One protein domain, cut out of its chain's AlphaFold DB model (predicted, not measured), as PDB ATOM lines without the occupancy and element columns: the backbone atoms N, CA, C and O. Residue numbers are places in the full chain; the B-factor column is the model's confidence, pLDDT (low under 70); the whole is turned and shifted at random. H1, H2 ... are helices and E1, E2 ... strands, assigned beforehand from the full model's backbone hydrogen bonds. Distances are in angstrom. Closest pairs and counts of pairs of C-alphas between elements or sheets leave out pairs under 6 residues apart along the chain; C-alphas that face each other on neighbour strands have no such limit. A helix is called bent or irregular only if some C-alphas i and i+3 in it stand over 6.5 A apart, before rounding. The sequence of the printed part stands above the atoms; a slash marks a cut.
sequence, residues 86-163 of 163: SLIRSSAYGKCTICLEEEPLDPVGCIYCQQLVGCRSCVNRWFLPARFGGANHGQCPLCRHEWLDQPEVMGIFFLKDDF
ATOM      1  N   SER A  86     -31.247  -4.887 -49.301       61.53
ATOM      2  CA  SER A  86     -32.660  -4.822 -48.912       61.53
ATOM      3  C   SER A  86     -33.012  -5.519 -47.589       61.53
ATOM      4  O   SER A  86     -34.191  -5.595 -47.242       61.53
ATOM      5  N   LEU A  87     -32.041  -6.057 -46.839       72.44
ATOM      6  CA  LEU A  87     -32.336  -6.731 -45.568       72.44
ATOM      7  C   LEU A  87     -32.505  -5.716 -44.429       72.44
ATOM      8  O   LEU A  87     -31.549  -5.067 -44.010       72.44
ATOM      9  N   ILE A  88     -33.723  -5.623 -43.897       83.06
ATOM     10  CA  ILE A  88     -34.066  -4.727 -42.788       83.06
ATOM     11  C   ILE A  88     -33.531  -5.311 -41.476       83.06
ATOM     12  O   ILE A  88     -33.840  -6.453 -41.139       83.06
ATOM     13  N   ARG A  89     -32.764  -4.531 -40.714       87.69
ATOM     14  CA  ARG A  89     -32.454  -4.817 -39.305       87.69
ATOM     15  C   ARG A  89     -33.388  -4.006 -38.420       87.69
ATOM     16  O   ARG A  89     -33.626  -2.837 -38.707       87.69
ATOM     17  N   SER A  90     -33.981  -4.636 -37.411       83.62
ATOM     18  CA  SER A  90     -34.909  -3.936 -36.524       83.62
ATOM     19  C   SER A  90     -35.107  -4.677 -35.209       83.62
ATOM     20  O   SER A  90     -35.634  -5.787 -35.197       83.62
ATOM     21  N   SER A  91     -34.820  -4.001 -34.098       86.44
ATOM     22  CA  SER A  91     -35.124  -4.447 -32.731       86.44
ATOM     23  C   SER A  91     -36.554  -4.108 -32.274       86.44
ATOM     24  O   SER A  91     -36.968  -4.517 -31.192       86.44
ATOM     25  N   ALA A  92     -37.352  -3.413 -33.099       86.00
ATOM     26  CA  ALA A  92     -38.691  -2.919 -32.738       86.00
ATOM     27  C   ALA A  92     -39.714  -4.010 -32.349       86.00
ATOM     28  O   ALA A  92     -40.777  -3.708 -31.809       86.00
ATOM     29  N   TYR A  93     -39.407  -5.277 -32.630       85.75
ATOM     30  CA  TYR A  93     -40.283  -6.422 -32.373       85.75
ATOM     31  C   TYR A  93     -39.714  -7.385 -31.323       85.75
ATOM     32  O   TYR A  93     -40.352  -8.388 -31.014       85.75
ATOM     33  N   GLY A  94     -38.539  -7.071 -30.769       89.44
ATOM     34  CA  GLY A  94     -37.788  -7.925 -29.858       89.44
ATOM     35  C   GLY A  94     -36.606  -8.630 -30.523       89.44
ATOM     36  O   GLY A  94     -36.279  -8.397 -31.688       89.44
ATOM     37  N   LYS A  95     -35.966  -9.504 -29.746       94.06
ATOM     38  CA  LYS A  95     -34.776 -10.257 -30.147       94.06
ATOM     39  C   LYS A  95     -35.109 -11.549 -30.882       94.06
ATOM     40  O   LYS A  95     -36.180 -12.129 -30.711       94.06
ATOM     41  N   CYS A  96     -34.162 -12.042 -31.673       95.19
ATOM     42  CA  CYS A  96     -34.298 -13.330 -32.345       95.19
ATOM     43  C   CYS A  96     -34.337 -14.460 -31.309       95.19
ATOM     44  O   CYS A  96     -33.414 -14.584 -30.510       95.19
ATOM     45  N   THR A  97     -35.341 -15.340 -31.338       94.69
ATOM     46  CA  THR A  97     -35.447 -16.409 -30.325       94.69
ATOM     47  C   THR A  97     -34.527 -17.600 -30.602       94.69
ATOM     48  O   THR A  97     -34.435 -18.504 -29.779       94.69
ATOM     49  N   ILE A  98     -33.850 -17.614 -31.757       94.06
ATOM     50  CA  ILE A  98     -32.971 -18.708 -32.192       94.06
ATOM     51  C   ILE A  98     -31.497 -18.341 -31.989       94.06
ATOM     52  O   ILE A  98     -30.764 -19.096 -31.359       94.06
ATOM     53  N   CYS A  99     -31.047 -17.196 -32.518       94.44
ATOM     54  CA  CYS A  99     -29.658 -16.742 -32.355       94.44
ATOM     55  C   CYS A  99     -29.461 -15.768 -31.190       94.44
ATOM     56  O   CYS A  99     -28.325 -15.411 -30.910       94.44
ATOM     57  N   LEU A 100     -30.543 -15.347 -30.525       94.06
ATOM     58  CA  LEU A 100     -30.531 -14.457 -29.357       94.06
ATOM     59  C   LEU A 100     -29.977 -13.046 -29.611       94.06
ATOM     60  O   LEU A 100     -29.806 -12.288 -28.664       94.06
ATOM     61  N   GLU A 101     -29.767 -12.679 -30.876       90.62
ATOM     62  CA  GLU A 101     -29.373 -11.327 -31.273       90.62
ATOM     63  C   GLU A 101     -30.511 -10.333 -31.022       90.62
ATOM     64  O   GLU A 101     -31.654 -10.568 -31.435       90.62
ATOM     65  N   GLU A 102     -30.177  -9.215 -30.375       90.38
ATOM     66  CA  GLU A 102     -31.120  -8.156 -29.987       90.38
ATOM     67  C   GLU A 102     -31.710  -7.413 -31.195       90.38
ATOM     68  O   GLU A 102     -32.827  -6.901 -31.134       90.38
ATOM     69  N   GLU A 103     -30.994  -7.396 -32.322       91.69
ATOM     70  CA  GLU A 103     -31.447  -6.790 -33.571       91.69
ATOM     71  C   GLU A 103     -31.538  -7.849 -34.689       91.69
ATOM     72  O   GLU A 103     -30.564  -8.098 -35.409       91.69
ATOM     73  N   PRO A 104     -32.699  -8.514 -34.853       92.19
ATOM     74  CA  PRO A 104     -32.869  -9.504 -35.902       92.19
ATOM     75  C   PRO A 104     -32.722  -8.901 -37.308       92.19
ATOM     76  O   PRO A 104     -33.279  -7.846 -37.624       92.19
ATOM     77  N   LEU A 105     -32.018  -9.628 -38.178       92.50
ATOM     78  CA  LEU A 105     -31.895  -9.332 -39.605       92.50
ATOM     79  C   LEU A 105     -33.033 -10.005 -40.378       92.50
ATOM     80  O   LEU A 105     -33.169 -11.231 -40.320       92.50
ATOM     81  N   ASP A 106     -33.795  -9.210 -41.125       92.25
ATOM     82  CA  ASP A 106     -35.041  -9.603 -41.790       92.25
ATOM     83  C   ASP A 106     -35.972 -10.340 -40.806       92.25
ATOM     84  O   ASP A 106     -36.108 -11.570 -40.869       92.25
ATOM     85  N   PRO A 107     -36.520  -9.613 -39.808       94.12
ATOM     86  CA  PRO A 107     -37.313 -10.204 -38.741       94.12
ATOM     87  C   PRO A 107     -38.608 -10.814 -39.287       94.12
ATOM     88  O   PRO A 107     -39.397 -10.150 -39.965       94.12
ATOM     89  N   VAL A 108     -38.854 -12.076 -38.941       95.44
ATOM     90  CA  VAL A 108     -40.039 -12.836 -39.348       95.44
ATOM     91  C   VAL A 108     -40.841 -13.337 -38.156       95.44
ATOM     92  O   VAL A 108     -40.285 -13.721 -37.123       95.44
ATOM     93  N   GLY A 109     -42.160 -13.368 -38.323       95.56
ATOM     94  CA  GLY A 109     -43.089 -13.996 -37.392       95.56
ATOM     95  C   GLY A 109     -43.805 -15.190 -38.013       95.56
ATOM     96  O   GLY A 109     -43.872 -15.336 -39.234       95.56
ATOM     97  N   CYS A 110     -44.318 -16.066 -37.157       95.88
ATOM     98  CA  CYS A 110     -45.141 -17.193 -37.583       95.88
ATOM     99  C   CYS A 110     -46.537 -16.706 -37.973       95.88
ATOM    100  O   CYS A 110     -47.130 -15.939 -37.223       95.88
ATOM    101  N   ILE A 111     -47.092 -17.183 -39.089       95.31
ATOM    102  CA  ILE A 111     -48.432 -16.752 -39.533       95.31
ATOM    103  C   ILE A 111     -49.563 -17.218 -38.598       95.31
ATOM    104  O   ILE A 111     -50.644 -16.644 -38.621       95.31
ATOM    105  N   TYR A 112     -49.316 -18.230 -37.758       95.25
ATOM    106  CA  TYR A 112     -50.331 -18.799 -36.864       95.25
ATOM    107  C   TYR A 112     -50.353 -18.136 -35.494       95.25
ATOM    108  O   TYR A 112     -51.403 -17.703 -35.039       95.25
ATOM    109  N   CYS A 113     -49.203 -18.057 -34.816       94.94
ATOM    110  CA  CYS A 113     -49.149 -17.398 -33.511       94.94
ATOM    111  C   CYS A 113     -48.861 -15.901 -33.599       94.94
ATOM    112  O   CYS A 113     -48.920 -15.231 -32.574       94.94
ATOM    113  N   GLN A 114     -48.511 -15.390 -34.785       93.75
ATOM    114  CA  GLN A 114     -48.194 -13.982 -35.056       93.75
ATOM    115  C   GLN A 114     -47.066 -13.405 -34.181       93.75
ATOM    116  O   GLN A 114     -46.826 -12.201 -34.152       93.75
ATOM    117  N   GLN A 115     -46.322 -14.265 -33.481       93.62
ATOM    118  CA  GLN A 115     -45.190 -13.869 -32.654       93.62
ATOM    119  C   GLN A 115     -43.919 -13.794 -33.494       93.62
ATOM    120  O   GLN A 115     -43.715 -14.594 -34.416       93.62
ATOM    121  N   LEU A 116     -43.038 -12.854 -33.138       94.88
ATOM    122  CA  LEU A 116     -41.689 -12.776 -33.688       94.88
ATOM    123  C   LEU A 116     -40.945 -14.078 -33.383       94.88
ATOM    124  O   LEU A 116     -40.689 -14.389 -32.225       94.88
ATOM    125  N   VAL A 117     -40.541 -14.795 -34.430       95.94
ATOM    126  CA  VAL A 117     -39.683 -15.979 -34.306       95.94
ATOM    127  C   VAL A 117     -38.211 -15.562 -34.339       95.94
ATOM    128  O   VAL A 117     -37.391 -16.056 -33.572       95.94
ATOM    129  N   GLY A 118     -37.844 -14.624 -35.213       95.25
ATOM    130  CA  GLY A 118     -36.481 -14.097 -35.284       95.25
ATOM    131  C   GLY A 118     -36.022 -13.840 -36.711       95.25
ATOM    132  O   GLY A 118     -36.827 -13.484 -37.560       95.25
ATOM    133  N   CYS A 119     -34.729 -14.001 -36.993       95.44
ATOM    134  CA  CYS A 119     -34.183 -13.760 -38.333       95.44
ATOM    135  C   CYS A 119     -34.687 -14.811 -39.333       95.44
ATOM    136  O   CYS A 119     -34.643 -16.011 -39.032       95.44
ATOM    137  N   ARG A 120     -35.015 -14.412 -40.569       94.56
ATOM    138  CA  ARG A 120     -35.394 -15.361 -41.636       94.56
ATOM    139  C   ARG A 120     -34.364 -16.477 -41.843       94.56
ATOM    140  O   ARG A 120     -34.714 -17.648 -41.981       94.56
ATOM    141  N   SER A 121     -33.078 -16.132 -41.816       94.25
ATOM    142  CA  SER A 121     -31.978 -17.099 -41.953       94.25
ATOM    143  C   SER A 121     -31.907 -18.103 -40.798       94.25
ATOM    144  O   SER A 121     -31.510 -19.252 -40.993       94.25
ATOM    145  N   CYS A 122     -32.297 -17.692 -39.590       95.25
ATOM    146  CA  CYS A 122     -32.322 -18.562 -38.421       95.25
ATOM    147  C   CYS A 122     -33.492 -19.540 -38.490       95.25
ATOM    148  O   CYS A 122     -33.291 -20.727 -38.257       95.25
ATOM    149  N   VAL A 123     -34.670 -19.073 -38.907       95.31
ATOM    150  CA  VAL A 123     -35.835 -19.939 -39.131       95.31
ATOM    151  C   VAL A 123     -35.555 -20.987 -40.213       95.31
ATOM    152  O   VAL A 123     -35.843 -22.167 -40.025       95.31
ATOM    153  N   ASN A 124     -34.914 -20.595 -41.317       93.50
ATOM    154  CA  ASN A 124     -34.533 -21.545 -42.366       93.50
ATOM    155  C   ASN A 124     -33.548 -22.610 -41.859       93.50
ATOM    156  O   ASN A 124     -33.697 -23.785 -42.188       93.50
ATOM    157  N   ARG A 125     -32.564 -22.222 -41.033       93.06
ATOM    158  CA  ARG A 125     -31.646 -23.178 -40.388       93.06
ATOM    159  C   ARG A 125     -32.357 -24.097 -39.403       93.06
ATOM    160  O   ARG A 125     -32.023 -25.273 -39.354       93.06
ATOM    161  N   TRP A 126     -33.323 -23.577 -38.649       93.81
ATOM    162  CA  TRP A 126     -34.127 -24.368 -37.718       93.81
ATOM    163  C   TRP A 126     -34.906 -25.477 -38.428       93.81
ATOM    164  O   TRP A 126     -34.920 -26.602 -37.941       93.81
ATOM    165  N   PHE A 127     -35.502 -25.171 -39.584       92.94
ATOM    166  CA  PHE A 127     -36.300 -26.121 -40.364       92.94
ATOM    167  C   PHE A 127     -35.471 -27.099 -41.200       92.94
ATOM    168  O   PHE A 127     -35.957 -28.168 -41.557       92.94
ATOM    169  N   LEU A 128     -34.218 -26.767 -41.528       88.19
ATOM    170  CA  LEU A 128     -33.381 -27.585 -42.410       88.19
ATOM    171  C   LEU A 128     -33.327 -29.080 -42.012       88.19
ATOM    172  O   LEU A 128     -33.490 -29.911 -42.907       88.19
ATOM    173  N   PRO A 129     -33.183 -29.460 -40.724       87.62
ATOM    174  CA  PRO A 129     -33.194 -30.864 -40.311       87.62
ATOM    175  C   PRO A 129     -34.543 -31.573 -40.517       87.62
ATOM    176  O   PRO A 129     -34.556 -32.790 -40.683       87.62
ATOM    177  N   ALA A 130     -35.669 -30.847 -40.554       86.06
ATOM    178  CA  ALA A 130     -37.003 -31.425 -40.768       86.06
ATOM    179  C   ALA A 130     -37.094 -32.171 -42.105       86.06
ATOM    180  O   ALA A 130     -37.708 -33.231 -42.196       86.06
ATOM    181  N   ARG A 131     -36.382 -31.673 -43.126       79.38
ATOM    182  CA  ARG A 131     -36.294 -32.290 -44.461       79.38
ATOM    183  C   ARG A 131     -35.651 -33.676 -44.459       79.38
ATOM    184  O   ARG A 131     -35.810 -34.420 -45.420       79.38
ATOM    185  N   PHE A 132     -34.919 -34.005 -43.401       83.25
ATOM    186  CA  PHE A 132     -34.226 -35.279 -43.226       83.25
ATOM    187  C   PHE A 132     -34.857 -36.126 -42.111       83.25
ATOM    188  O   PHE A 132     -34.213 -37.030 -41.588       83.25
ATOM    189  N   GLY A 133     -36.104 -35.830 -41.721       76.81
ATOM    190  CA  GLY A 133     -36.803 -36.544 -40.649       76.81
ATOM    191  C   GLY A 133     -36.420 -36.088 -39.238       76.81
ATOM    192  O   GLY A 133     -36.672 -36.805 -38.272       76.81
ATOM    193  N   GLY A 134     -35.812 -34.906 -39.093       77.38
ATOM    194  CA  GLY A 134     -35.545 -34.303 -37.790       77.38
ATOM    195  C   GLY A 134     -36.847 -33.979 -37.056       77.38
ATOM    196  O   GLY A 134     -37.530 -33.011 -37.395       77.38
ATOM    197  N   ALA A 135     -37.175 -34.769 -36.032       74.94
ATOM    198  CA  ALA A 135     -38.341 -34.538 -35.185       74.94
ATOM    199  C   ALA A 135     -38.289 -33.134 -34.549       74.94
ATOM    200  O   ALA A 135     -37.224 -32.664 -34.155       74.94
ATOM    201  N   ASN A 136     -39.441 -32.464 -34.440       83.75
ATOM    202  CA  ASN A 136     -39.625 -31.116 -33.865       83.75
ATOM    203  C   ASN A 136     -39.029 -29.934 -34.662       83.75
ATOM    204  O   ASN A 136     -39.374 -28.787 -34.389       83.75
ATOM    205  N   HIS A 137     -38.187 -30.180 -35.669       88.38
ATOM    206  CA  HIS A 137     -37.651 -29.121 -36.538       88.38
ATOM    207  C   HIS A 137     -38.663 -28.653 -37.593       88.38
ATOM    208  O   HIS A 137     -38.564 -27.539 -38.103       88.38
ATOM    209  N   GLY A 138     -39.657 -29.493 -37.897       92.44
ATOM    210  CA  GLY A 138     -40.782 -29.183 -38.780       92.44
ATOM    211  C   GLY A 138     -41.888 -28.384 -38.097       92.44
ATOM    212  O   GLY A 138     -43.020 -28.425 -38.545       92.44
ATOM    213  N   GLN A 139     -41.607 -27.721 -36.976       95.31
ATOM    214  CA  GLN A 139     -42.607 -27.006 -36.191       95.31
ATOM    215  C   GLN A 139     -42.109 -25.615 -35.814       95.31
ATOM    216  O   GLN A 139     -40.906 -25.385 -35.647       95.31
ATOM    217  N   CYS A 140     -43.049 -24.692 -35.616       95.75
ATOM    218  CA  CYS A 140     -42.752 -23.385 -35.054       95.75
ATOM    219  C   CYS A 140     -42.120 -23.538 -33.658       95.75
ATOM    220  O   CYS A 140     -42.726 -24.166 -32.788       95.75
ATOM    221  N   PRO A 141     -40.964 -22.911 -33.379       94.62
ATOM    222  CA  PRO A 141     -40.309 -23.032 -32.075       94.62
ATOM    223  C   PRO A 141     -41.102 -22.381 -30.929       94.62
ATOM    224  O   PRO A 141     -40.806 -22.641 -29.767       94.62
ATOM    225  N   LEU A 142     -42.100 -21.545 -31.241       94.81
ATOM    226  CA  LEU A 142     -42.922 -20.848 -30.251       94.81
ATOM    227  C   LEU A 142     -44.250 -21.565 -29.998       94.81
ATOM    228  O   LEU A 142     -44.525 -21.971 -28.873       94.81
ATOM    229  N   CYS A 143     -45.065 -21.755 -31.040       95.62
ATOM    230  CA  CYS A 143     -46.402 -22.340 -30.897       95.62
ATOM    231  C   CYS A 143     -46.490 -23.826 -31.254       95.62
ATOM    232  O   CYS A 143     -47.559 -24.411 -31.113       95.62
ATOM    233  N   ARG A 144     -45.393 -24.439 -31.719       94.94
ATOM    234  CA  ARG A 144     -45.321 -25.846 -32.153       94.94
ATOM    235  C   ARG A 144     -46.253 -26.229 -33.305       94.94
ATOM    236  O   ARG A 144     -46.400 -27.412 -33.590       94.94
ATOM    237  N   HIS A 145     -46.841 -25.247 -33.987       95.31
ATOM    238  CA  HIS A 145     -47.593 -25.488 -35.216       95.31
ATOM    239  C   HIS A 145     -46.699 -26.165 -36.255       95.31
ATOM    240  O   HIS A 145     -45.554 -25.745 -36.437       95.31
ATOM    241  N   GLU A 146     -47.213 -27.201 -36.908       94.88
ATOM    242  CA  GLU A 146     -46.476 -27.997 -37.885       94.88
ATOM    243  C   GLU A 146     -46.390 -27.285 -39.236       94.88
ATOM    244  O   GLU A 146     -47.373 -26.782 -39.770       94.88
ATOM    245  N   TRP A 147     -45.181 -27.239 -39.779       93.50
ATOM    246  CA  TRP A 147     -44.860 -26.719 -41.097       93.50
ATOM    247  C   TRP A 147     -44.668 -27.895 -42.046       93.50
ATOM    248  O   TRP A 147     -43.815 -28.746 -41.798       93.50
ATOM    249  N   LEU A 148     -45.431 -27.925 -43.141       86.81
ATOM    250  CA  LEU A 148     -45.430 -29.058 -44.070       86.81
ATOM    251  C   LEU A 148     -44.161 -29.079 -44.938       86.81
ATOM    252  O   LEU A 148     -43.267 -29.897 -44.737       86.81
ATOM    253  N   ASP A 149     -44.047 -28.144 -45.882       84.00
ATOM    254  CA  ASP A 149     -42.960 -28.146 -46.873       84.00
ATOM    255  C   ASP A 149     -41.863 -27.111 -46.581       84.00
ATOM    256  O   ASP A 149     -40.701 -27.247 -46.991       84.00
ATOM    257  N   GLN A 150     -42.231 -26.031 -45.894       90.44
ATOM    258  CA  GLN A 150     -41.364 -24.893 -45.604       90.44
ATOM    259  C   GLN A 150     -41.861 -24.123 -44.379       90.44
ATOM    260  O   GLN A 150     -43.039 -24.227 -44.045       90.44
ATOM    261  N   PRO A 151     -41.012 -23.296 -43.744       93.06
ATOM    262  CA  PRO A 151     -41.451 -22.446 -42.651       93.06
ATOM    263  C   PRO A 151     -42.561 -21.493 -43.086       93.06
ATOM    264  O   PRO A 151     -42.376 -20.670 -43.985       93.06
ATOM    265  N   GLU A 152     -43.693 -21.563 -42.401       94.94
ATOM    266  CA  GLU A 152     -44.854 -20.715 -42.659       94.94
ATOM    267  C   GLU A 152     -44.715 -19.416 -41.851       94.94
ATOM    268  O   GLU A 152     -45.330 -19.205 -40.800       94.94
ATOM    269  N   VAL A 153     -43.798 -18.566 -42.326       95.12
ATOM    270  CA  VAL A 153     -43.408 -17.300 -41.692       95.12
ATOM    271  C   VAL A 153     -43.457 -16.129 -42.673       95.12
ATOM    272  O   VAL A 153     -43.106 -16.257 -43.847       95.12
ATOM    273  N   MET A 154     -43.819 -14.951 -42.168       93.88
ATOM    274  CA  MET A 154     -43.886 -13.696 -42.921       93.88
ATOM    275  C   MET A 154     -43.019 -12.626 -42.249       93.88
ATOM    276  O   MET A 154     -42.666 -12.765 -41.080       93.88
ATOM    277  N   GLY A 155     -42.636 -11.572 -42.980       91.62
ATOM    278  CA  GLY A 155     -41.984 -10.412 -42.363       91.62
ATOM    279  C   GLY A 155     -42.858  -9.853 -41.240       91.62
ATOM    280  O   GLY A 155     -44.055  -9.664 -41.442       91.62
ATOM    281  N   ILE A 156     -42.276  -9.611 -40.063       90.25
ATOM    282  CA  ILE A 156     -43.043  -9.251 -38.856       90.25
ATOM    283  C   ILE A 156     -43.838  -7.947 -39.023       90.25
ATOM    284  O   ILE A 156     -44.878  -7.772 -38.395       90.25
ATOM    285  N   PHE A 157     -43.378  -7.066 -39.912       87.31
ATOM    286  CA  PHE A 157     -44.043  -5.815 -40.276       87.31
ATOM    287  C   PHE A 157     -45.426  -6.040 -40.898       87.31
ATOM    288  O   PHE A 157     -46.300  -5.213 -40.707       87.31
ATOM    289  N   PHE A 158     -45.637  -7.164 -41.588       87.12
ATOM    290  CA  PHE A 158     -46.901  -7.485 -42.258       87.12
ATOM    291  C   PHE A 158     -47.891  -8.241 -41.361       87.12
ATOM    292  O   PHE A 158     -49.005  -8.510 -41.784       87.12
ATOM    293  N   LEU A 159     -47.484  -8.633 -40.147       82.69
ATOM    294  CA  LEU A 159     -48.328  -9.403 -39.225       82.69
ATOM    295  C   LEU A 159     -49.108  -8.524 -38.238       82.69
ATOM    296  O   LEU A 159     -50.006  -9.027 -37.574       82.69
ATOM    297  N   LYS A 160     -48.753  -7.240 -38.091       63.53
ATOM    298  CA  LYS A 160     -49.379  -6.332 -37.111       63.53
ATOM    299  C   LYS A 160     -50.515  -5.467 -37.672       63.53
ATOM    300  O   LYS A 160     -51.125  -4.752 -36.887       63.53
ATOM    301  N   ASP A 161     -50.808  -5.543 -38.969       54.88
ATOM    302  CA  ASP A 161     -51.751  -4.631 -39.640       54.88
ATOM    303  C   ASP A 161     -53.223  -5.111 -39.644       54.88
ATOM    304  O   ASP A 161     -54.064  -4.478 -40.276       54.88
ATOM    305  N   ASP A 162     -53.570  -6.181 -38.918       46.44
ATOM    306  CA  ASP A 162     -54.934  -6.751 -38.890       46.44
ATOM    307  C   ASP A 162     -55.811  -6.301 -37.689       46.44
ATOM    308  O   ASP A 162     -56.762  -7.000 -37.328       46.44
ATOM    309  N   PHE A 163     -55.536  -5.144 -37.063       43.53
ATOM    310  CA  PHE A 163     -56.380  -4.571 -35.992       43.53
ATOM    311  C   PHE A 163     -56.750  -3.102 -36.209       43.53
ATOM    312  O   PHE A 163     -55.830  -2.269 -36.363       43.53
TER     313      PHE A 163
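Overview. This is residues 86 to 163 of the 163 residues of the protein "RING-type domain-containing protein" of Ancylostoma ceylanicum (UniProt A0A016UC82). There is little regular structure: a small antiparallel sheet of three short strands, order E2 E1 E3, with helix H1 standing up from one face and long loops, residues 86 to 106 and 133 to 152. The 78 printed residues hold E1, E2, H1, E3 in that order, 24 residues in named elements, class mixed, two layers. The whole is compact, radius of gyration of the C-alphas 12.0 A, spanning 34 by 27 by 21 A.

Along the chain. Find C-alpha 107 at (-37.313, -10.204, -38.741); E1 runs to 110. E2 is 116 to 119, 8.9 A; E3 is 153 to 155, 7.1 A. H1, 120 to 132, 20.0 A, ends at (-34.226, -35.279, -43.226); it is irregular, C-alphas 126 and 129 being 7.1 A apart.

Arrangement. Hairpin E1 and E2 has N 108 and O 118 at 2.8 A; antiparallel E1 and E3 have N 109 and O 154 at 2.9 A. H1 is over E2, height over the sheet 11.7 A; its closest C-alpha pair with E1 is Val 108 and Arg 120, 5.8 A. E2, H1, E3 form a split strand-helix-strand unit, E1 between the strands, crossover right-handed. In H1, 5 of 9 O i to N i+4 pairs are within hydrogen-bond range.

Size, cuts and confidence. The farthest C-alphas, Phe 132 and Phe 163, are 38.6 A apart. The printed part has no cut; link H1 to E3 is long. Residues 86 and 160 to 163 have pLDDT under 70.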